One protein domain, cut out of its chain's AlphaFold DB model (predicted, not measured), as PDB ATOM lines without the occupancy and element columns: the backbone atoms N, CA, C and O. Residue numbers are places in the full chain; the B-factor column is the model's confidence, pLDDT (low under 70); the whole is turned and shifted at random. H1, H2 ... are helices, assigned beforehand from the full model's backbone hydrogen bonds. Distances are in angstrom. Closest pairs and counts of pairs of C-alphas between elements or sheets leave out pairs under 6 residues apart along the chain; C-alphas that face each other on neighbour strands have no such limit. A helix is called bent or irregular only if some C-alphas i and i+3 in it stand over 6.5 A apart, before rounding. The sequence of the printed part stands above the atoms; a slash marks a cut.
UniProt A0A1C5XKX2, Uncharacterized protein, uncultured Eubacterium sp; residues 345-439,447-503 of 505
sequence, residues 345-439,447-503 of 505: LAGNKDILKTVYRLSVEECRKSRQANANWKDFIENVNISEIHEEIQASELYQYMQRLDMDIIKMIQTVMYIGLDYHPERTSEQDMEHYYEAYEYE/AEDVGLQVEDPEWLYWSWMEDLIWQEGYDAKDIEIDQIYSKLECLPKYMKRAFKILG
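This is residues 345 to 439 and 447 to 503 of the 505 residues of an uncharacterized protein of uncultured Eubacterium sp (UniProt A0A1C5XKX2). H5 and H9 cross nearly at right angles as the core of this all-helix domain; H1 packs on H9, H7 and H8 pack on H5, and H4 joins H1 to H8. H1 runs on past the core toward an arm, residues 368 to 385, while residues 430 to 435 of H6 stick out elsewhere. There are 152 printed residues with nine named helices, H1 to H9, and no named strand. The whole is compact, radius of gyration of the C-alphas 16.6 A, spanning 48 by 36 by 28 A.

H1, residues 345 to 369, is irregular, with C-alphas 347 and 350 7.9 A apart. H2, residues 373 to 379, and H3, residues 382 to 391, touch no helix. H4, residues 393 to 399, touches residues 355 to 362 of H1, closest C-alphas Leu 358 and Leu 394, 5.3 A. H5 is residues 403 to 418; H6, residues 426 to 437, touches no helix. H7, residues 457 to 471, touches H5 about perpendicular at 77 degrees, closest C-alphas Thr 411 and Met 465, 5.7 A. H8, residues 477 to 485, touches H5 at a shallow tilt of 27 degrees, closest C-alphas Met 403 and Lys 477, 6.0 A. H9, residues 491 to 502, touches residues 412 to 417 of H5, about perpendicular at 86 degrees, closest C-alphas Gly 416 and Ala 498, 4.0 A. Every O i to N i+4 pair is within hydrogen-bond range in H3 to H9, 19 of 21 in H1 and 1 of 3 in H2, where 1 of 4 O i to N i+3 pairs is.

H1 runs 33.9 A from C-alpha 345 at (80.673, 111.911, 82.696). H5 measures 22.1 A, and H9 ends at C-alpha 502, (85.857, 115.425, 88.080).

Residues 440 to 446 are cut out, with C-alphas 439 and 447 16.8 A apart. No link printed whole is long. Residues 369 to 380, 422 to 439, 447 to 451 and 471 to 473 have pLDDT under 70.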
ATOM      1  N   LEU A 345      79.663 112.603  81.886       96.50
ATOM      2  CA  LEU A 345      80.673 111.911  82.696       96.50
ATOM      3  C   LEU A 345      80.036 110.760  83.481       96.50
ATOM      4  O   LEU A 345      80.593 109.664  83.565       96.50
ATOM      5  N   ALA A 346      78.839 110.994  84.026       94.88
ATOM      6  CA  ALA A 346      78.098 109.992  84.785       94.88
ATOM      7  C   ALA A 346      77.668 108.793  83.920       94.88
ATOM      8  O   ALA A 346      77.785 107.651  84.376       94.88
ATOM      9  N   GLY A 347      77.193 109.043  82.693       96.00
ATOM     10  CA  GLY A 347      76.760 108.003  81.756       96.00
ATOM     11  C   GLY A 347      77.910 107.141  81.234       96.00
ATOM     12  O   GLY A 347      77.729 105.948  81.003       96.00
ATOM     13  N   ASN A 348      79.111 107.716  81.133       97.56
ATOM     14  CA  ASN A 348      80.277 107.073  80.519       97.56
ATOM     15  C   ASN A 348      81.385 106.692  81.522       97.56
ATOM     16  O   ASN A 348      82.479 106.279  81.129       97.56
ATOM     17  N   LYS A 349      81.113 106.765  82.832       96.81
ATOM     18  CA  LYS A 349      82.092 106.464  83.895       96.81
ATOM     19  C   LYS A 349      82.715 105.067  83.789       96.81
ATOM     20  O   LYS A 349      83.901 104.904  84.062       96.81
ATOM     21  N   ASP A 350      81.944 104.056  83.385       97.94
ATOM     22  CA  ASP A 350      82.430 102.672  83.315       97.94
ATOM     23  C   ASP A 350      83.387 102.476  82.131       97.94
ATOM     24  O   ASP A 350      84.354 101.714  82.230       97.94
ATOM     25  N   ILE A 351      83.177 103.229  81.045       98.19
ATOM     26  CA  ILE A 351      84.112 103.295  79.920       98.19
ATOM     27  C   ILE A 351      85.421 103.925  80.391       98.19
ATOM     28  O   ILE A 351      86.475 103.312  80.218       98.19
ATOM     29  N   LEU A 352      85.362 105.089  81.050       98.38
ATOM     30  CA  LEU A 352      86.552 105.761  81.584       98.38
ATOM     31  C   LEU A 352      87.333 104.857  82.546       98.38
ATOM     32  O   LEU A 352      88.554 104.739  82.438       98.38
ATOM     33  N   LYS A 353      86.642 104.169  83.461       97.94
ATOM     34  CA  LYS A 353      87.260 103.209  84.390       97.94
ATOM     35  C   LYS A 353      87.902 102.028  83.679       97.94
ATOM     36  O   LYS A 353      88.949 101.551  84.116       97.94
ATOM     37  N   THR A 354      87.288 101.551  82.600       98.38
ATOM     38  CA  THR A 354      87.849 100.467  81.790       98.38
ATOM     39  C   THR A 354      89.136 100.918  81.105       98.38
ATOM     40  O   THR A 354      90.138 100.218  81.216       98.38
ATOM     41  N   VAL A 355      89.148 102.112  80.504       97.88
ATOM     42  CA  VAL A 355      90.360 102.728  79.932       97.88
ATOM     43  C   VAL A 355      91.446 102.895  80.998       97.88
ATOM     44  O   VAL A 355      92.592 102.505  80.784       97.88
ATOM     45  N   TYR A 356      91.088 103.393  82.185       97.69
ATOM     46  CA  TYR A 356      92.021 103.503  83.307       97.69
ATOM     47  C   TYR A 356      92.613 102.142  83.705       97.69
ATOM     48  O   TYR A 356      93.829 102.008  83.808       97.69
ATOM     49  N   ARG A 357      91.787 101.102  83.876       97.75
ATOM     50  CA  ARG A 357      92.272  99.756  84.221       97.75
ATOM     51  C   ARG A 357      93.215  99.197  83.152       97.75
ATOM     52  O   ARG A 357      94.302  98.743  83.498       97.75
ATOM     53  N   LEU A 358      92.815  99.250  81.881       97.62
ATOM     54  CA  LEU A 358      93.610  98.722  80.770       97.62
ATOM     55  C   LEU A 358      94.939  99.475  80.625       97.62
ATOM     56  O   LEU A 358      95.985  98.843  80.507       97.62
ATOM     57  N   SER A 359      94.932 100.807  80.763       95.38
ATOM     58  CA  SER A 359      96.174 101.595  80.757       95.38
ATOM     59  C   SER A 359      97.114 101.243  81.915       95.38
ATOM     60  O   SER A 359      98.326 101.208  81.718       95.38
ATOM     61  N   VAL A 360      96.601 100.928  83.114       93.56
ATOM     62  CA  VAL A 360      97.433 100.449  84.238       93.56
ATOM     63  C   VAL A 360      98.084  99.106  83.906       93.56
ATOM     64  O   VAL A 360      99.265  98.905  84.194       93.56
ATOM     65  N   GLU A 361      97.320  98.174  83.343       92.88
ATOM     66  CA  GLU A 361      97.813  96.842  82.983       92.88
ATOM     67  C   GLU A 361      98.885  96.916  81.892       92.88
ATOM     68  O   GLU A 361      99.931  96.276  82.013       92.88
ATOM     69  N   GLU A 362      98.672  97.736  80.870       91.25
ATOM     70  CA  GLU A 362      99.616  97.902  79.765       91.25
ATOM     71  C   GLU A 362     100.858  98.696  80.140       91.25
ATOM     72  O   GLU A 362     101.961  98.279  79.796       91.25
ATOM     73  N   CYS A 363     100.722  99.768  80.922       88.12
ATOM     74  CA  CYS A 363     101.873 100.504  81.446       88.12
ATOM     75  C   CYS A 363     102.781  99.584  82.287       88.12
ATOM     76  O   CYS A 363     104.005  99.621  82.163       88.12
ATOM     77  N   ARG A 364     102.205  98.663  83.077       86.62
ATOM     78  CA  ARG A 364     102.987  97.641  83.801       86.62
ATOM     79  C   ARG A 364     103.713  96.679  82.859       86.62
ATOM     80  O   ARG A 364     104.878  96.383  83.112       86.62
ATOM     81  N   LYS A 365     103.045  96.195  81.803       85.56
ATOM     82  CA  LYS A 365     103.657  95.311  80.792       85.56
ATOM     83  C   LYS A 365     104.815  96.016  80.072       85.56
ATOM     84  O   LYS A 365     105.902  95.448  79.998       85.56
ATOM     85  N   SER A 366     104.608  97.262  79.637       80.06
ATOM     86  CA  SER A 366     105.623  98.109  78.989       80.06
ATOM     87  C   SER A 366     106.879  98.253  79.854       80.06
ATOM     88  O   SER A 366     107.989  97.937  79.423       80.06
ATOM     89  N   ARG A 367     106.718  98.621  81.131       77.75
ATOM     90  CA  ARG A 367     107.852  98.787  82.059       77.75
ATOM     91  C   ARG A 367     108.604  97.491  82.346       77.75
ATOM     92  O   ARG A 367     109.820  97.518  82.511       77.75
ATOM     93  N   GLN A 368     107.903  96.358  82.400       75.88
ATOM     94  CA  GLN A 368     108.535  95.046  82.575       75.88
ATOM     95  C   GLN A 368     109.348  94.630  81.342       75.88
ATOM     96  O   GLN A 368     110.432  94.070  81.502       75.88
ATOM     97  N   ALA A 369     108.860  94.928  80.134       69.69
ATOM     98  CA  ALA A 369     109.580  94.668  78.886       69.69
ATOM     99  C   ALA A 369     110.821  95.571  78.729       69.69
ATOM    100  O   ALA A 369     111.872  95.114  78.285       69.69
ATOM    101  N   ASN A 370     110.734  96.825  79.185       63.84
ATOM    102  CA  ASN A 370     111.793  97.835  79.064       63.84
ATOM    103  C   ASN A 370     112.865  97.792  80.172       63.84
ATOM    104  O   ASN A 370     113.746  98.651  80.214       63.84
ATOM    105  N   ALA A 371     112.856  96.774  81.042       58.91
ATOM    106  CA  ALA A 371     113.847  96.607  82.111       58.91
ATOM    107  C   ALA A 371     115.295  96.406  81.601       58.91
ATOM    108  O   ALA A 371     116.240  96.511  82.383       58.91
ATOM    109  N   ASN A 372     115.485  96.156  80.298       59.34
ATOM    110  CA  ASN A 372     116.791  96.009  79.651       59.34
ATOM    111  C   ASN A 372     116.991  97.069  78.542       59.34
ATOM    112  O   ASN A 372     117.116  96.756  77.360       59.34
ATOM    113  N   TRP A 373     117.024  98.348  78.935       56.34
ATOM    114  CA  TRP A 373     117.077  99.534  78.053       56.34
ATOM    115  C   TRP A 373     118.163  99.499  76.954       56.34
ATOM    116  O   TRP A 373     117.987 100.080  75.885       56.34
ATOM    117  N   LYS A 374     119.284  98.800  77.194       54.25
ATOM    118  CA  LYS A 374     120.376  98.642  76.216       54.25
ATOM    119  C   LYS A 374     120.019  97.745  75.024       54.25
ATOM    120  O   LYS A 374     120.351  98.112  73.906       54.25
ATOM    121  N   ASP A 375     119.327  96.625  75.246       59.00
ATOM    122  CA  ASP A 375     118.916  95.704  74.168       59.00
ATOM    123  C   ASP A 375     117.797  96.300  73.305       59.00
ATOM    124  O   ASP A 375     117.730  96.039  72.103       59.00
ATOM    125  N   PHE A 376     116.930  97.107  73.928       62.00
ATOM    126  CA  PHE A 376     115.810  97.766  73.263       62.00
ATOM    127  C   PHE A 376     116.309  98.710  72.165       62.00
ATOM    128  O   PHE A 376     115.968  98.510  71.006       62.00
ATOM    129  N   ILE A 377     117.187  99.670  72.495       61.28
ATOM    130  CA  ILE A 377     117.695 100.679  71.542       61.28
ATOM    131  C   ILE A 377     118.447 100.044  70.362       61.28
ATOM    132  O   ILE A 377     118.380 100.559  69.246       61.28
ATOM    133  N   GLU A 378     119.149  98.932  70.588       62.69
ATOM    134  CA  GLU A 378     119.952  98.268  69.557       62.69
ATOM    135  C   GLU A 378     119.109  97.454  68.550       62.69
ATOM    136  O   GLU A 378     119.596  97.188  67.452       62.69
ATOM    137  N   ASN A 379     117.848  97.115  68.870       65.31
ATOM    138  CA  ASN A 379     116.989  96.240  68.053       65.31
ATOM    139  C   ASN A 379     115.577  96.801  67.760       65.31
ATOM    140  O   ASN A 379     114.707  96.047  67.327       65.31
ATOM    141  N   VAL A 380     115.317  98.099  67.981       69.12
ATOM    142  CA  VAL A 380     113.982  98.695  67.759       69.12
ATOM    143  C   VAL A 380     113.522  98.535  66.304       69.12
ATOM    144  O   VAL A 380     114.070  99.162  65.395       69.12
ATOM    145  N   ASN A 381     112.438  97.784  66.098       76.12
ATOM    146  CA  ASN A 381     111.657  97.789  64.864       76.12
ATOM    147  C   ASN A 381     110.346  98.561  65.088       76.12
ATOM    148  O   ASN A 381     109.433  98.094  65.764       76.12
ATOM    149  N   ILE A 382     110.246  99.756  64.500       72.88
ATOM    150  CA  ILE A 382     109.087 100.652  64.666       72.88
ATOM    151  C   ILE A 382     107.790  99.998  64.163       72.88
ATOM    152  O   ILE A 382     106.730 100.219  64.746       72.88
ATOM    153  N   SER A 383     107.860  99.182  63.106       77.06
ATOM    154  CA  SER A 383     106.686  98.491  62.565       77.06
ATOM    155  C   SER A 383     106.163  97.421  63.521       77.06
ATOM    156  O   SER A 383     104.959  97.355  63.736       77.06
ATOM    157  N   GLU A 384     107.053  96.652  64.153       78.62
ATOM    158  CA  GLU A 384     106.667  95.648  65.157       78.62
ATOM    159  C   GLU A 384     106.064  96.306  66.403       78.62
ATOM    160  O   GLU A 384     105.023  95.865  66.877       78.62
ATOM    161  N   ILE A 385     106.632  97.425  66.871       75.38
ATOM    162  CA  ILE A 385     106.057  98.196  67.986       75.38
ATOM    163  C   ILE A 385     104.641  98.668  67.645       75.38
ATOM    164  O   ILE A 385     103.740  98.575  68.473       75.38
ATOM    165  N   HIS A 386     104.424  99.174  66.431       79.12
ATOM    166  CA  HIS A 386     103.096  99.625  66.025       79.12
ATOM    167  C   HIS A 386     102.089  98.465  65.964       79.12
ATOM    168  O   HIS A 386     100.961  98.615  66.434       79.12
ATOM    169  N   GLU A 387     102.495  97.297  65.461       84.19
ATOM    170  CA  GLU A 387     101.663  96.086  65.463       84.19
ATOM    171  C   GLU A 387     101.335  95.612  66.890       84.19
ATOM    172  O   GLU A 387     100.187  95.263  67.172       84.19
ATOM    173  N   GLU A 388     102.298  95.661  67.814       83.62
ATOM    174  CA  GLU A 388     102.089  95.332  69.230       83.62
ATOM    175  C   GLU A 388     101.127  96.308  69.920       83.62
ATOM    176  O   GLU A 388     100.228  95.879  70.649       83.62
ATOM    177  N   ILE A 389     101.271  97.612  69.658       85.56
ATOM    178  CA  ILE A 389     100.358  98.651  70.153       85.56
ATOM    179  C   ILE A 389      98.945  98.387  69.645       85.56
ATOM    180  O   ILE A 389      98.001  98.360  70.437       85.56
ATOM    181  N   GLN A 390      98.789  98.142  68.345       88.69
ATOM    182  CA  GLN A 390      97.482  97.859  67.760       88.69
ATOM    183  C   GLN A 390      96.882  96.556  68.289       88.69
ATOM    184  O   GLN A 390      95.662  96.460  68.406       88.69
ATOM    185  N   ALA A 391      97.703  95.569  68.650       90.50
ATOM    186  CA  ALA A 391      97.256  94.318  69.257       90.50
ATOM    187  C   ALA A 391      96.922  94.434  70.759       90.50
ATOM    188  O   ALA A 391      96.349  93.498  71.325       90.50
ATOM    189  N   SER A 392      97.263  95.553  71.406       93.38
ATOM    190  CA  SER A 392      97.031  95.778  72.834       93.38
ATOM    191  C   SER A 392      95.533  95.821  73.187       93.38
ATOM    192  O   SER A 392      94.670  96.157  72.367       93.38
ATOM    193  N   GLU A 393      95.194  95.463  74.427       95.75
ATOM    194  CA  GLU A 393      93.795  95.374  74.856       95.75
ATOM    195  C   GLU A 393      93.139  96.755  74.947       95.75
ATOM    196  O   GLU A 393      91.971  96.904  74.578       95.75
ATOM    197  N   LEU A 394      93.884  97.768  75.395       96.50
ATOM    198  CA  LEU A 394      93.475  99.165  75.446       96.50
ATOM    199  C   LEU A 394      93.200  99.701  74.046       96.50
ATOM    200  O   LEU A 394      92.139 100.288  73.827       96.50
ATOM    201  N   TYR A 395      94.112  99.474  73.095       96.75
ATOM    202  CA  TYR A 395      93.936  99.942  71.722       96.75
ATOM    203  C   TYR A 395      92.709  99.297  71.080       96.75
ATOM    204  O   TYR A 395      91.822  99.989  70.580       96.75
ATOM    205  N   GLN A 396      92.595  97.969  71.180       97.44
ATOM    206  CA  GLN A 396      91.448  97.221  70.664       97.44
ATOM    207  C   GLN A 396      90.134  97.590  71.361       97.44
ATOM    208  O   GLN A 396      89.055  97.503  70.766       97.44
ATOM    209  N   TYR A 397      90.180  97.968  72.639       98.19
ATOM    210  CA  TYR A 397      89.018  98.494  73.345       98.19
ATOM    211  C   TYR A 397      88.610  99.859  72.782       98.19
ATOM    212  O   TYR A 397      87.463 100.011  72.366       98.19
ATOM    213  N   MET A 398      89.544 100.811  72.677       97.94
ATOM    214  CA  MET A 398      89.278 102.149  72.136       97.94
ATOM    215  C   MET A 398      88.818 102.106  70.670       97.94
ATOM    216  O   MET A 398      87.869 102.794  70.299       97.94
ATOM    217  N   GLN A 399      89.384 101.228  69.841       97.06
ATOM    218  CA  GLN A 399      88.990 101.083  68.435       97.06
ATOM    219  C   GLN A 399      87.506 100.703  68.262       97.06
ATOM    220  O   GLN A 399      86.882 101.078  67.262       97.06
ATOM    221  N   ARG A 400      86.923  99.995  69.240       97.44
ATOM    222  CA  ARG A 400      85.502  99.603  69.261       97.44
ATOM    223  C   ARG A 400      84.560 100.716  69.727       97.44
ATOM    224  O   ARG A 400      83.354 100.562  69.560       97.44
ATOM    225  N   LEU A 401      85.085 101.801  70.294       97.50
ATOM    226  CA  LEU A 401      84.298 102.945  70.750       97.50
ATOM    227  C   LEU A 401      84.013 103.918  69.600       97.50
ATOM    228  O   LEU A 401      84.739 103.976  68.596       97.50
ATOM    229  N   ASP A 402      82.950 104.698  69.766       95.94
ATOM    230  CA  ASP A 402      82.613 105.796  68.867       95.94
ATOM    231  C   ASP A 402      83.597 106.957  69.024       95.94
ATOM    232  O   ASP A 402      84.190 107.161  70.083       95.94
ATOM    233  N   MET A 403      83.757 107.744  67.957       94.56
ATOM    234  CA  MET A 403      84.706 108.862  67.930       94.56
ATOM    235  C   MET A 403      84.468 109.854  69.073       94.56
ATOM    236  O   MET A 403      85.416 110.309  69.698       94.56
ATOM    237  N   ASP A 404      83.212 110.161  69.392       95.25
ATOM    238  CA  ASP A 404      82.906 111.112  70.462       95.25
ATOM    239  C   ASP A 404      83.316 110.599  71.853       95.25
ATOM    240  O   ASP A 404      83.731 111.382  72.705       95.25
ATOM    241  N   ILE A 405      83.318 109.279  72.061       97.25
ATOM    242  CA  ILE A 405      83.852 108.671  73.284       97.25
ATOM    243  C   ILE A 405      85.381 108.778  73.326       97.25
ATOM    244  O   ILE A 405      85.945 109.000  74.397       97.25
ATOM    245  N   ILE A 406      86.066 108.679  72.181       97.25
ATOM    246  CA  ILE A 406      87.516 108.921  72.103       97.25
ATOM    247  C   ILE A 406      87.844 110.365  72.484       97.25
ATOM    248  O   ILE A 406      88.686 110.578  73.357       97.25
ATOM    249  N   LYS A 407      87.110 111.345  71.938       95.56
ATOM    250  CA  LYS A 407      87.256 112.762  72.316       95.56
ATOM    251  C   LYS A 407      87.047 112.968  73.812       95.56
ATOM    252  O   LYS A 407      87.805 113.696  74.450       95.56
ATOM    253  N   MET A 408      86.047 112.300  74.390       96.75
ATOM    254  CA  MET A 408      85.794 112.340  75.828       96.75
ATOM    255  C   MET A 408      86.977 111.779  76.633       96.75
ATOM    256  O   MET A 408      87.425 112.429  77.576       96.75
ATOM    257  N   ILE A 409      87.509 110.608  76.267       97.50
ATOM    258  CA  ILE A 409      88.671 110.000  76.942       97.50
ATOM    259  C   ILE A 409      89.876 110.942  76.889       97.50
ATOM    260  O   ILE A 409      90.513 111.188  77.912       97.50
ATOM    261  N   GLN A 410      90.161 111.493  75.713       95.75
ATOM    262  CA  GLN A 410      91.268 112.416  75.498       95.75
ATOM    263  C   GLN A 410      91.082 113.719  76.285       95.75
ATOM    264  O   GLN A 410      92.018 114.187  76.925       95.75
ATOM    265  N   THR A 411      89.859 114.256  76.336       96.00
ATOM    266  CA  THR A 411      89.527 115.434  77.154       96.00
ATOM    267  C   THR A 411      89.778 115.157  78.635       96.00
ATOM    268  O   THR A 411      90.422 115.952  79.313       96.00
ATOM    269  N   VAL A 412      89.319 114.011  79.152       97.38
ATOM    270  CA  VAL A 412      89.557 113.608  80.548       97.38
ATOM    271  C   VAL A 412      91.057 113.447  80.819       97.38
ATOM    272  O   VAL A 412      91.541 113.921  81.845       97.38
ATOM    273  N   MET A 413      91.812 112.849  79.892       95.94
ATOM    274  CA  MET A 413      93.271 112.760  79.983       95.94
ATOM    275  C   MET A 413      93.916 114.152  80.066       95.94
ATOM    276  O   MET A 413      94.723 114.375  80.969       95.94
ATOM    277  N   TYR A 414      93.541 115.087  79.189       93.69
ATOM    278  CA  TYR A 414      94.089 116.447  79.183       93.69
ATOM    279  C   TYR A 414      93.696 117.252  80.422       93.69
ATOM    280  O   TYR A 414      94.528 117.978  80.952       93.69
ATOM    281  N   ILE A 415      92.498 117.065  80.983       93.94
ATOM    282  CA  ILE A 415      92.157 117.639  82.298       93.94
ATOM    283  C   ILE A 415      93.111 117.097  83.370       93.94
ATOM    284  O   ILE A 415      93.639 117.849  84.186       93.94
ATOM    285  N   GLY A 416      93.380 115.792  83.362       91.44
ATOM    286  CA  GLY A 416      94.335 115.176  84.282       91.44
ATOM    287  C   GLY A 416      95.777 115.657  84.115       91.44
ATOM    288  O   GLY A 416      96.538 115.668  85.088       91.44
ATOM    289  N   LEU A 417      96.147 116.043  82.895       87.56
ATOM    290  CA  LEU A 417      97.460 116.569  82.544       87.56
ATOM    291  C   LEU A 417      97.590 118.049  82.936       87.56
ATOM    292  O   LEU A 417      98.438 118.384  83.759       87.56
ATOM    293  N   ASP A 418      96.698 118.895  82.423       87.56
ATOM    294  CA  ASP A 418      96.890 120.344  82.318       87.56
ATOM    295  C   ASP A 418      95.980 121.169  83.247       87.56
ATOM    296  O   ASP A 418      96.167 122.379  83.378       87.56
ATOM    297  N   TYR A 419      94.956 120.583  83.888       88.19
ATOM    298  CA  TYR A 419      94.046 121.373  84.727       88.19
ATOM    299  C   TYR A 419      94.643 121.687  86.103       88.19
ATOM    300  O   TYR A 419      94.868 120.796  86.928       88.19
ATOM    301  N   HIS A 420      94.806 122.977  86.395       79.19
ATOM    302  CA  HIS A 420      95.326 123.476  87.668       79.19
ATOM    303  C   HIS A 420      94.331 124.429  88.334       79.19
ATOM    304  O   HIS A 420      94.188 125.547  87.854       79.19
ATOM    305  N   PRO A 421      93.651 124.057  89.434       71.69
ATOM    306  CA  PRO A 421      92.753 124.978  90.130       71.69
ATOM    307  C   PRO A 421      93.444 126.319  90.432       71.69
ATOM    308  O   PRO A 421      94.595 126.316  90.865       71.69
ATOM    309  N   GLU A 422      92.743 127.452  90.295       63.19
ATOM    310  CA  GLU A 422      93.303 128.797  90.573       63.19
ATOM    311  C   GLU A 422      93.913 128.935  91.989       63.19
ATOM    312  O   GLU A 422      94.666 129.863  92.263       63.19
ATOM    313  N   ARG A 423      93.591 128.018  92.911       55.19
ATOM    314  CA  ARG A 423      94.080 127.994  94.299       55.19
ATOM    315  C   ARG A 423      95.393 127.227  94.508       55.19
ATOM    316  O   ARG A 423      95.829 127.120  95.649       55.19
ATOM    317  N   THR A 424      95.991 126.671  93.458       56.94
ATOM    318  CA  THR A 424      97.220 125.859  93.551       56.94
ATOM    319  C   THR A 424      98.444 126.772  93.434       56.94
ATOM    320  O   THR A 424      98.518 127.546  92.480       56.94
ATOM    321  N   SER A 425      99.387 126.734  94.384       54.81
ATOM    322  CA  SER A 425     100.598 127.571  94.296       54.81
ATOM    323  C   SER A 425     101.603 127.014  93.275       54.81
ATOM    324  O   SER A 425     101.599 125.816  92.997       54.81
ATOM    325  N   GLU A 426     102.496 127.855  92.731       52.47
ATOM    326  CA  GLU A 426     103.596 127.397  91.852       52.47
ATOM    327  C   GLU A 426     104.463 126.319  92.521       52.47
ATOM    328  O   GLU A 426     104.869 125.367  91.865       52.47
ATOM    329  N   GLN A 427     104.654 126.405  93.840       50.06
ATOM    330  CA  GLN A 427     105.408 125.422  94.623       50.06
ATOM    331  C   GLN A 427     104.679 124.077  94.742       50.06
ATOM    332  O   GLN A 427     105.312 123.030  94.635       50.06
ATOM    333  N   ASP A 428     103.352 124.083  94.911       57.22
ATOM    334  CA  ASP A 428     102.551 122.849  94.907       57.22
ATOM    335  C   ASP A 428     102.578 122.180  93.522       57.22
ATOM    336  O   ASP A 428     102.538 120.953  93.413       57.22
ATOM    337  N   MET A 429     102.670 122.987  92.456       54.72
ATOM    338  CA  MET A 429     102.791 122.504  91.080       54.72
ATOM    339  C   MET A 429     104.169 121.901  90.804       54.72
ATOM    340  O   MET A 429     104.230 120.782  90.295       54.72
ATOM    341  N   GLU A 430     105.255 122.589  91.158       54.28
ATOM    342  CA  GLU A 430     106.618 122.052  91.042       54.28
ATOM    343  C   GLU A 430     106.762 120.763  91.851       54.28
ATOM    344  O   GLU A 430     107.214 119.760  91.310       54.28
ATOM    345  N   HIS A 431     106.262 120.728  93.091       55.09
ATOM    346  CA  HIS A 431     106.316 119.525  93.920       55.09
ATOM    347  C   HIS A 431     105.522 118.355  93.324       55.09
ATOM    348  O   HIS A 431     105.978 117.211  93.366       55.09
ATOM    349  N   TYR A 432     104.351 118.630  92.734       54.75
ATOM    350  CA  TYR A 432     103.601 117.628  91.982       54.75
ATOM    351  C   TYR A 432     104.464 117.105  90.825       54.75
ATOM    352  O   TYR A 432     104.766 115.915  90.794       54.75
ATOM    353  N   TYR A 433     104.924 117.963  89.909       52.34
ATOM    354  CA  TYR A 433     105.685 117.536  88.728       52.34
ATOM    355  C   TYR A 433     107.022 116.840  89.069       52.34
ATOM    356  O   TYR A 433     107.308 115.790  88.489       52.34
ATOM    357  N   GLU A 434     107.776 117.329  90.059       51.00
ATOM    358  CA  GLU A 434     109.033 116.728  90.539       51.00
ATOM    359  C   GLU A 434     108.824 115.332  91.147       51.00
ATOM    360  O   GLU A 434     109.596 114.410  90.871       51.00
ATOM    361  N   ALA A 435     107.744 115.132  91.915       51.94
ATOM    362  CA  ALA A 435     107.391 113.823  92.465       51.94
ATOM    363  C   ALA A 435     106.981 112.800  91.383       51.94
ATOM    364  O   ALA A 435     106.994 111.593  91.638       51.94
ATOM    365  N   TYR A 436     106.613 113.253  90.177       48.81
ATOM    366  CA  TYR A 436     106.199 112.382  89.070       48.81
ATOM    367  C   TYR A 436     107.302 112.063  88.053       48.81
ATOM    368  O   TYR A 436     107.143 111.060  87.344       48.81
ATOM    369  N   GLU A 437     108.366 112.870  87.987       41.84
ATOM    370  CA  GLU A 437     109.502 112.715  87.062       41.84
ATOM    371  C   GLU A 437     110.554 111.712  87.580       41.84
ATOM    372  O   GLU A 437     111.166 110.992  86.791       41.84
ATOM    373  N   TYR A 438     110.693 111.570  88.903       42.81
ATOM    374  CA  TYR A 438     111.602 110.610  89.537       42.81
ATOM    375  C   TYR A 438     110.807 109.567  90.334       42.81
ATOM    376  O   TYR A 438     110.292 109.852  91.411       42.81
ATOM    377  N   GLU A 439     110.734 108.323  89.843       46.09
ATOM    378  CA  GLU A 439     110.049 107.197  90.521       46.09
ATOM    379  C   GLU A 439     110.654 106.797  91.890       46.09
ATOM    380  O   GLU A 439     110.222 105.815  92.493       46.09
ATOM    381  N   ALA A 447      99.842 113.725 101.005       43.00
ATOM    382  CA  ALA A 447      99.861 115.162 101.174       43.00
ATOM    383  C   ALA A 447      98.406 115.538 100.954       43.00
ATOM    384  O   ALA A 447      97.897 115.297  99.861       43.00
ATOM    385  N   GLU A 448      97.737 115.910 102.048       46.38
ATOM    386  CA  GLU A 448      96.285 115.912 102.208       46.38
ATOM    387  C   GLU A 448      95.572 116.226 100.888       46.38
ATOM    388  O   GLU A 448      95.473 117.369 100.454       46.38
ATOM    389  N   ASP A 449      95.091 115.151 100.256       47.53
ATOM    390  CA  ASP A 449      94.467 115.039  98.925       47.53
ATOM    391  C   ASP A 449      93.066 115.711  98.891       47.53
ATOM    392  O   ASP A 449      92.157 115.326  98.150       47.53
ATOM    393  N   VAL A 450      92.852 116.685  99.777       45.31
ATOM    394  CA  VAL A 450      91.567 117.258 100.166       45.31
ATOM    395  C   VAL A 450      91.288 118.490  99.305       45.31
ATOM    396  O   VAL A 450      91.871 119.549  99.508       45.31
ATOM    397  N   GLY A 451      90.339 118.374  98.369       58.59
ATOM    398  CA  GLY A 451      89.708 119.541  97.729       58.59
ATOM    399  C   GLY A 451      90.004 119.791  96.246       58.59
ATOM    400  O   GLY A 451      89.686 120.873  95.764       58.59
ATOM    401  N   LEU A 452      90.560 118.823  95.503       71.50
ATOM    402  CA  LEU A 452      90.772 118.947  94.045       71.50
ATOM    403  C   LEU A 452      89.482 118.890  93.209       71.50
ATOM    404  O   LEU A 452      89.487 119.311  92.054       71.50
ATOM    405  N   GLN A 453      88.399 118.338  93.760       85.62
ATOM    406  CA  GLN A 453      87.142 118.186  93.035       85.62
ATOM    407  C   GLN A 453      86.501 119.551  92.762       85.62
ATOM    408  O   GLN A 453      86.290 120.341  93.685       85.62
ATOM    409  N   VAL A 454      86.138 119.806  91.506       89.25
ATOM    410  CA  VAL A 454      85.425 121.034  91.132       89.25
ATOM    411  C   VAL A 454      83.936 120.961  91.474       89.25
ATOM    412  O   VAL A 454      83.335 119.888  91.491       89.25
ATOM    413  N   GLU A 455      83.326 122.126  91.719       88.06
ATOM    414  CA  GLU A 455      81.897 122.241  92.061       88.06
ATOM    415  C   GLU A 455      80.975 121.735  90.932       88.06
ATOM    416  O   GLU A 455      79.935 121.144  91.217       88.06
ATOM    417  N   ASP A 456      81.360 121.929  89.663       90.44
ATOM    418  CA  ASP A 456      80.597 121.504  88.477       90.44
ATOM    419  C   ASP A 456      81.511 120.755  87.477       90.44
ATOM    420  O   ASP A 456      82.071 121.365  86.559       90.44
ATOM    421  N   PRO A 457      81.715 119.433  87.664       93.69
ATOM    422  CA  PRO A 457      82.575 118.618  86.802       93.69
ATOM    423  C   PRO A 457      82.135 118.567  85.343       93.69
ATOM    424  O   PRO A 457      82.978 118.587  84.449       93.69
ATOM    425  N   GLU A 458      80.823 118.518  85.098       93.50
ATOM    426  CA  GLU A 458      80.263 118.508  83.745       93.50
ATOM    427  C   GLU A 458      80.607 119.817  83.035       93.50
ATOM    428  O   GLU A 458      81.064 119.801  81.896       93.50
ATOM    429  N   TRP A 459      80.459 120.959  83.713       91.38
ATOM    430  CA  TRP A 459      80.849 122.240  83.133       91.38
ATOM    431  C   TRP A 459      82.333 122.296  82.769       91.38
ATOM    432  O   TRP A 459      82.659 122.722  81.659       91.38
ATOM    433  N   LEU A 460      83.225 121.854  83.665       93.38
ATOM    434  CA  LEU A 460      84.662 121.812  83.379       93.38
ATOM    435  C   LEU A 460      84.959 120.920  82.166       93.38
ATOM    436  O   LEU A 460      85.646 121.352  81.244       93.38
ATOM    437  N   TYR A 461      84.410 119.704  82.155       94.88
ATOM    438  CA  TYR A 461      84.598 118.738  81.076       94.88
ATOM    439  C   TYR A 461      84.151 119.284  79.716       94.88
ATOM    440  O   TYR A 461      84.948 119.315  78.779       94.88
ATOM    441  N   TRP A 462      82.914 119.770  79.615       92.56
ATOM    442  CA  TRP A 462      82.379 120.304  78.362       92.56
ATOM    443  C   TRP A 462      83.146 121.532  77.881       92.56
ATOM    444  O   TRP A 462      83.383 121.681  76.686       92.56
ATOM    445  N   SER A 463      83.581 122.380  78.813       89.94
ATOM    446  CA  SER A 463      84.386 123.559  78.501       89.94
ATOM    447  C   SER A 463      85.718 123.192  77.843       89.94
ATOM    448  O   SER A 463      86.127 123.826  76.874       89.94
ATOM    449  N   TRP A 464      86.377 122.150  78.352       91.94
ATOM    450  CA  TRP A 464      87.621 121.633  77.782       91.94
ATOM    451  C   TRP A 464      87.392 120.910  76.459       91.94
ATOM    452  O   TRP A 464      88.181 121.082  75.535       91.94
ATOM    453  N   MET A 465      86.309 120.136  76.346       91.25
ATOM    454  CA  MET A 465      86.003 119.435  75.103       91.25
ATOM    455  C   MET A 465      85.733 120.419  73.959       91.25
ATOM    456  O   MET A 465      86.269 120.239  72.871       91.25
ATOM    457  N   GLU A 466      84.958 121.481  74.196       86.00
ATOM    458  CA  GLU A 466      84.741 122.532  73.194       86.00
ATOM    459  C   GLU A 466      86.055 123.242  72.837       86.00
ATOM    460  O   GLU A 466      86.351 123.420  71.661       86.00
ATOM    461  N   ASP A 467      86.904 123.589  73.806       83.06
ATOM    462  CA  ASP A 467      88.192 124.226  73.500       83.06
ATOM    463  C   ASP A 467      89.082 123.344  72.597       83.06
ATOM    464  O   ASP A 467      89.612 123.829  71.596       83.06
ATOM    465  N   LEU A 468      89.160 122.035  72.871       83.38
ATOM    466  CA  LEU A 468      89.899 121.074  72.040       83.38
ATOM    467  C   LEU A 468      89.308 120.941  70.629       83.38
ATOM    468  O   LEU A 468      90.053 120.989  69.647       83.38
ATOM    469  N   ILE A 469      87.972 120.854  70.511       78.88
ATOM    470  CA  ILE A 469      87.272 120.837  69.212       78.88
ATOM    471  C   ILE A 469      87.688 122.045  68.360       78.88
ATOM    472  O   ILE A 469      87.887 121.904  67.154       78.88
ATOM    473  N   TRP A 470      87.818 123.224  68.969       71.81
ATOM    474  CA  TRP A 470      88.036 124.469  68.235       71.81
ATOM    475  C   TRP A 470      89.507 124.823  67.995       71.81
ATOM    476  O   TRP A 470      89.824 125.402  66.948       71.81
ATOM    477  N   GLN A 471      90.411 124.500  68.924       68.44
ATOM    478  CA  GLN A 471      91.836 124.817  68.792       68.44
ATOM    479  C   GLN A 471      92.568 123.826  67.887       68.44
ATOM    480  O   GLN A 471      93.201 124.239  66.907       68.44
ATOM    481  N   GLU A 472      92.469 122.536  68.205       63.78
ATOM    482  CA  GLU A 472      93.260 121.481  67.567       63.78
ATOM    483  C   GLU A 472      92.500 120.848  66.398       63.78
ATOM    484  O   GLU A 472      93.101 120.496  65.380       63.78
ATOM    485  N   GLY A 473      91.165 120.806  66.491       66.56
ATOM    486  CA  GLY A 473      90.366 119.925  65.649       66.56
ATOM    487  C   GLY A 473      90.641 118.459  66.000       66.56
ATOM    488  O   GLY A 473      91.493 118.154  66.825       66.56
ATOM    489  N   TYR A 474      89.903 117.542  65.381       77.94
ATOM    490  CA  TYR A 474      90.163 116.109  65.526       77.94
ATOM    491  C   TYR A 474      90.448 115.499  64.161       77.94
ATOM    492  O   TYR A 474      89.732 115.772  63.189       77.94
ATOM    493  N   ASP A 475      91.468 114.656  64.118       83.06
ATOM    494  CA  ASP A 475      91.835 113.848  62.968       83.06
ATOM    495  C   ASP A 475      91.026 112.534  62.942       83.06
ATOM    496  O   ASP A 475      89.967 112.380  63.564       83.06
ATOM    497  N   ALA A 476      91.479 111.575  62.133       88.69
ATOM    498  CA  ALA A 476      90.881 110.252  62.077       88.69
ATOM    499  C   ALA A 476      90.987 109.531  63.436       88.69
ATOM    500  O   ALA A 476      91.903 109.755  64.223       88.69
ATOM    501  N   LYS A 477      90.023 108.648  63.723       93.00
ATOM    502  CA  LYS A 477      89.890 108.002  65.039       93.00
ATOM    503  C   LYS A 477      91.149 107.244  65.474       93.00
ATOM    504  O   LYS A 477      91.478 107.240  66.651       93.00
ATOM    505  N   ASP A 478      91.818 106.585  64.539       92.06
ATOM    506  CA  ASP A 478      93.096 105.901  64.751       92.06
ATOM    507  C   ASP A 478      94.205 106.869  65.181       92.06
ATOM    508  O   ASP A 478      94.912 106.574  66.138       92.06
ATOM    509  N   ILE A 479      94.279 108.053  64.566       91.88
ATOM    510  CA  ILE A 479      95.231 109.106  64.948       91.88
ATOM    511  C   ILE A 479      94.969 109.578  66.385       91.88
ATOM    512  O   ILE A 479      95.906 109.689  67.171       91.88
ATOM    513  N   GLU A 480      93.712 109.802  66.770       94.38
ATOM    514  CA  GLU A 480      93.393 110.231  68.143       94.38
ATOM    515  C   GLU A 480      93.656 109.139  69.189       94.38
ATOM    516  O   GLU A 480      94.123 109.415  70.297       94.38
ATOM    517  N   ILE A 481      93.407 107.874  68.838       95.62
ATOM    518  CA  ILE A 481      93.774 106.736  69.688       95.62
ATOM    519  C   ILE A 481      95.298 106.675  69.857       95.62
ATOM    520  O   ILE A 481      95.769 106.503  70.983       95.62
ATOM    521  N   ASP A 482      96.063 106.861  68.777       92.44
ATOM    522  CA  ASP A 482      97.528 106.908  68.819       92.44
ATOM    523  C   ASP A 482      98.026 108.063  69.704       92.44
ATOM    524  O   ASP A 482      98.977 107.884  70.467       92.44
ATOM    525  N   GLN A 483      97.363 109.225  69.682       91.69
ATOM    526  CA  GLN A 483      97.696 110.339  70.574       91.69
ATOM    527  C   GLN A 483      97.507 109.972  72.051       91.69
ATOM    528  O   GLN A 483      98.415 110.210  72.854       91.69
ATOM    529  N   ILE A 484      96.383 109.346  72.419       94.56
ATOM    530  CA  ILE A 484      96.156 108.853  73.790       94.56
ATOM    531  C   ILE A 484      97.225 107.814  74.160       94.56
ATOM    532  O   ILE A 484      97.839 107.893  75.230       94.56
ATOM    533  N   TYR A 485      97.483 106.854  73.269       93.06
ATOM    534  CA  TYR A 485      98.431 105.768  73.510       93.06
ATOM    535  C   TYR A 485      99.881 106.266  73.604       93.06
ATOM    536  O   TYR A 485     100.663 105.747  74.399       93.06
ATOM    537  N   SER A 486     100.241 107.338  72.889       89.88
ATOM    538  CA  SER A 486     101.563 107.977  72.991       89.88
ATOM    539  C   SER A 486     101.896 108.447  74.414       89.88
ATOM    540  O   SER A 486     103.062 108.650  74.753       89.88
ATOM    541  N   LYS A 487     100.874 108.594  75.268       90.06
ATOM    542  CA  LYS A 487     100.995 108.963  76.679       90.06
ATOM    543  C   LYS A 487     100.925 107.765  77.629       90.06
ATOM    544  O   LYS A 487     100.845 107.998  78.832       90.06
ATOM    545  N   LEU A 488     100.976 106.514  77.151       89.00
ATOM    546  CA  LEU A 488     100.742 105.295  77.948       89.00
ATOM    547  C   LEU A 488     101.495 105.270  79.290       89.00
ATOM    548  O   LEU A 488     100.903 104.929  80.311       89.00
ATOM    549  N   GLU A 489     102.767 105.680  79.316       85.94
ATOM    550  CA  GLU A 489     103.595 105.675  80.537       85.94
ATOM    551  C   GLU A 489     103.068 106.584  81.660       85.94
ATOM    552  O   GLU A 489     103.309 106.329  82.846       85.94
ATOM    553  N   CYS A 490     102.318 107.626  81.295       86.75
ATOM    554  CA  CYS A 490     101.720 108.584  82.221       86.75
ATOM    555  C   CYS A 490     100.183 108.570  82.202       86.75
ATOM    556  O   CYS A 490      99.562 109.147  83.095       86.75
ATOM    557  N   LEU A 491      99.554 107.873  81.254       90.88
ATOM    558  CA  LEU A 491      98.105 107.827  81.066       90.88
ATOM    559  C   LEU A 491      97.352 107.402  82.342       90.88
ATOM    560  O   LEU A 491      96.414 108.107  82.724       90.88
ATOM    561  N   PRO A 492      97.773 106.359  83.093       93.19
ATOM    562  CA  PRO A 492      97.144 106.035  84.373       93.19
ATOM    563  C   PRO A 492      97.190 107.181  85.388       93.19
ATOM    564  O   PRO A 492      96.240 107.378  86.148       93.19
ATOM    565  N   LYS A 493      98.291 107.941  85.417       88.19
ATOM    566  CA  LYS A 493      98.472 109.070  86.340       88.19
ATOM    567  C   LYS A 493      97.509 110.202  85.975       88.19
ATOM    568  O   LYS A 493      96.791 110.686  86.850       88.19
ATOM    569  N   TYR A 494      97.432 110.554  84.689       92.81
ATOM    570  CA  TYR A 494      96.524 111.591  84.191       92.81
ATOM    571  C   TYR A 494      95.062 111.227  84.451       92.81
ATOM    572  O   TYR A 494      94.347 111.991  85.094       92.81
ATOM    573  N   MET A 495      94.640 110.016  84.080       95.00
ATOM    574  CA  MET A 495      93.271 109.547  84.316       95.00
ATOM    575  C   MET A 495      92.910 109.552  85.808       95.00
ATOM    576  O   MET A 495      91.838 110.023  86.182       95.00
ATOM    577  N   LYS A 496      93.821 109.106  86.687       92.38
ATOM    578  CA  LYS A 496      93.594 109.122  88.142       92.38
ATOM    579  C   LYS A 496      93.424 110.545  88.686       92.38
ATOM    580  O   LYS A 496      92.546 110.768  89.519       92.38
ATOM    581  N   ARG A 497      94.241 111.505  88.235       89.50
ATOM    582  CA  ARG A 497      94.095 112.922  88.618       89.50
ATOM    583  C   ARG A 497      92.789 113.507  88.089       89.50
ATOM    584  O   ARG A 497      92.062 114.132  88.857       89.50
ATOM    585  N   ALA A 498      92.453 113.243  86.831       94.00
ATOM    586  CA  ALA A 498      91.200 113.692  86.234       94.00
ATOM    587  C   ALA A 498      89.981 113.162  86.996       94.00
ATOM    588  O   ALA A 498      89.058 113.916  87.275       94.00
ATOM    589  N   PHE A 499      89.995 111.893  87.415       94.94
ATOM    590  CA  PHE A 499      88.901 111.309  88.193       94.94
ATOM    591  C   PHE A 499      88.698 112.016  89.532       94.94
ATOM    592  O   PHE A 499      87.558 112.243  89.925       94.94
ATOM    593  N   LYS A 500      89.778 112.440  90.201       90.38
ATOM    594  CA  LYS A 500      89.682 113.253  91.421       90.38
ATOM    595  C   LYS A 500      89.082 114.632  91.143       90.38
ATOM    596  O   LYS A 500      88.152 115.033  91.835       90.38
ATOM    597  N   ILE A 501      89.585 115.330  90.119       91.00
ATOM    598  CA  ILE A 501      89.099 116.661  89.713       91.00
ATOM    599  C   ILE A 501      87.607 116.605  89.362       91.00
ATOM    600  O   ILE A 501      86.826 117.456  89.783       91.00
ATOM    601  N   LEU A 502      87.205 115.576  88.617       94.19
ATOM    602  CA  LEU A 502      85.857 115.425  88.080       94.19
ATOM    603  C   LEU A 502      84.902 114.659  89.013       94.19
ATOM    604  O   LEU A 502      83.732 114.484  88.679       94.19
ATOM    605  N   GLY A 503      85.370 114.183  90.170       92.56
ATOM    606  CA  GLY A 503      84.550 113.420  91.117       92.56
ATOM    607  C   GLY A 503      84.094 112.046  90.601       92.56
ATOM    608  O   GLY A 503      83.036 111.554  90.997       92.56
TER     609      GLY A 503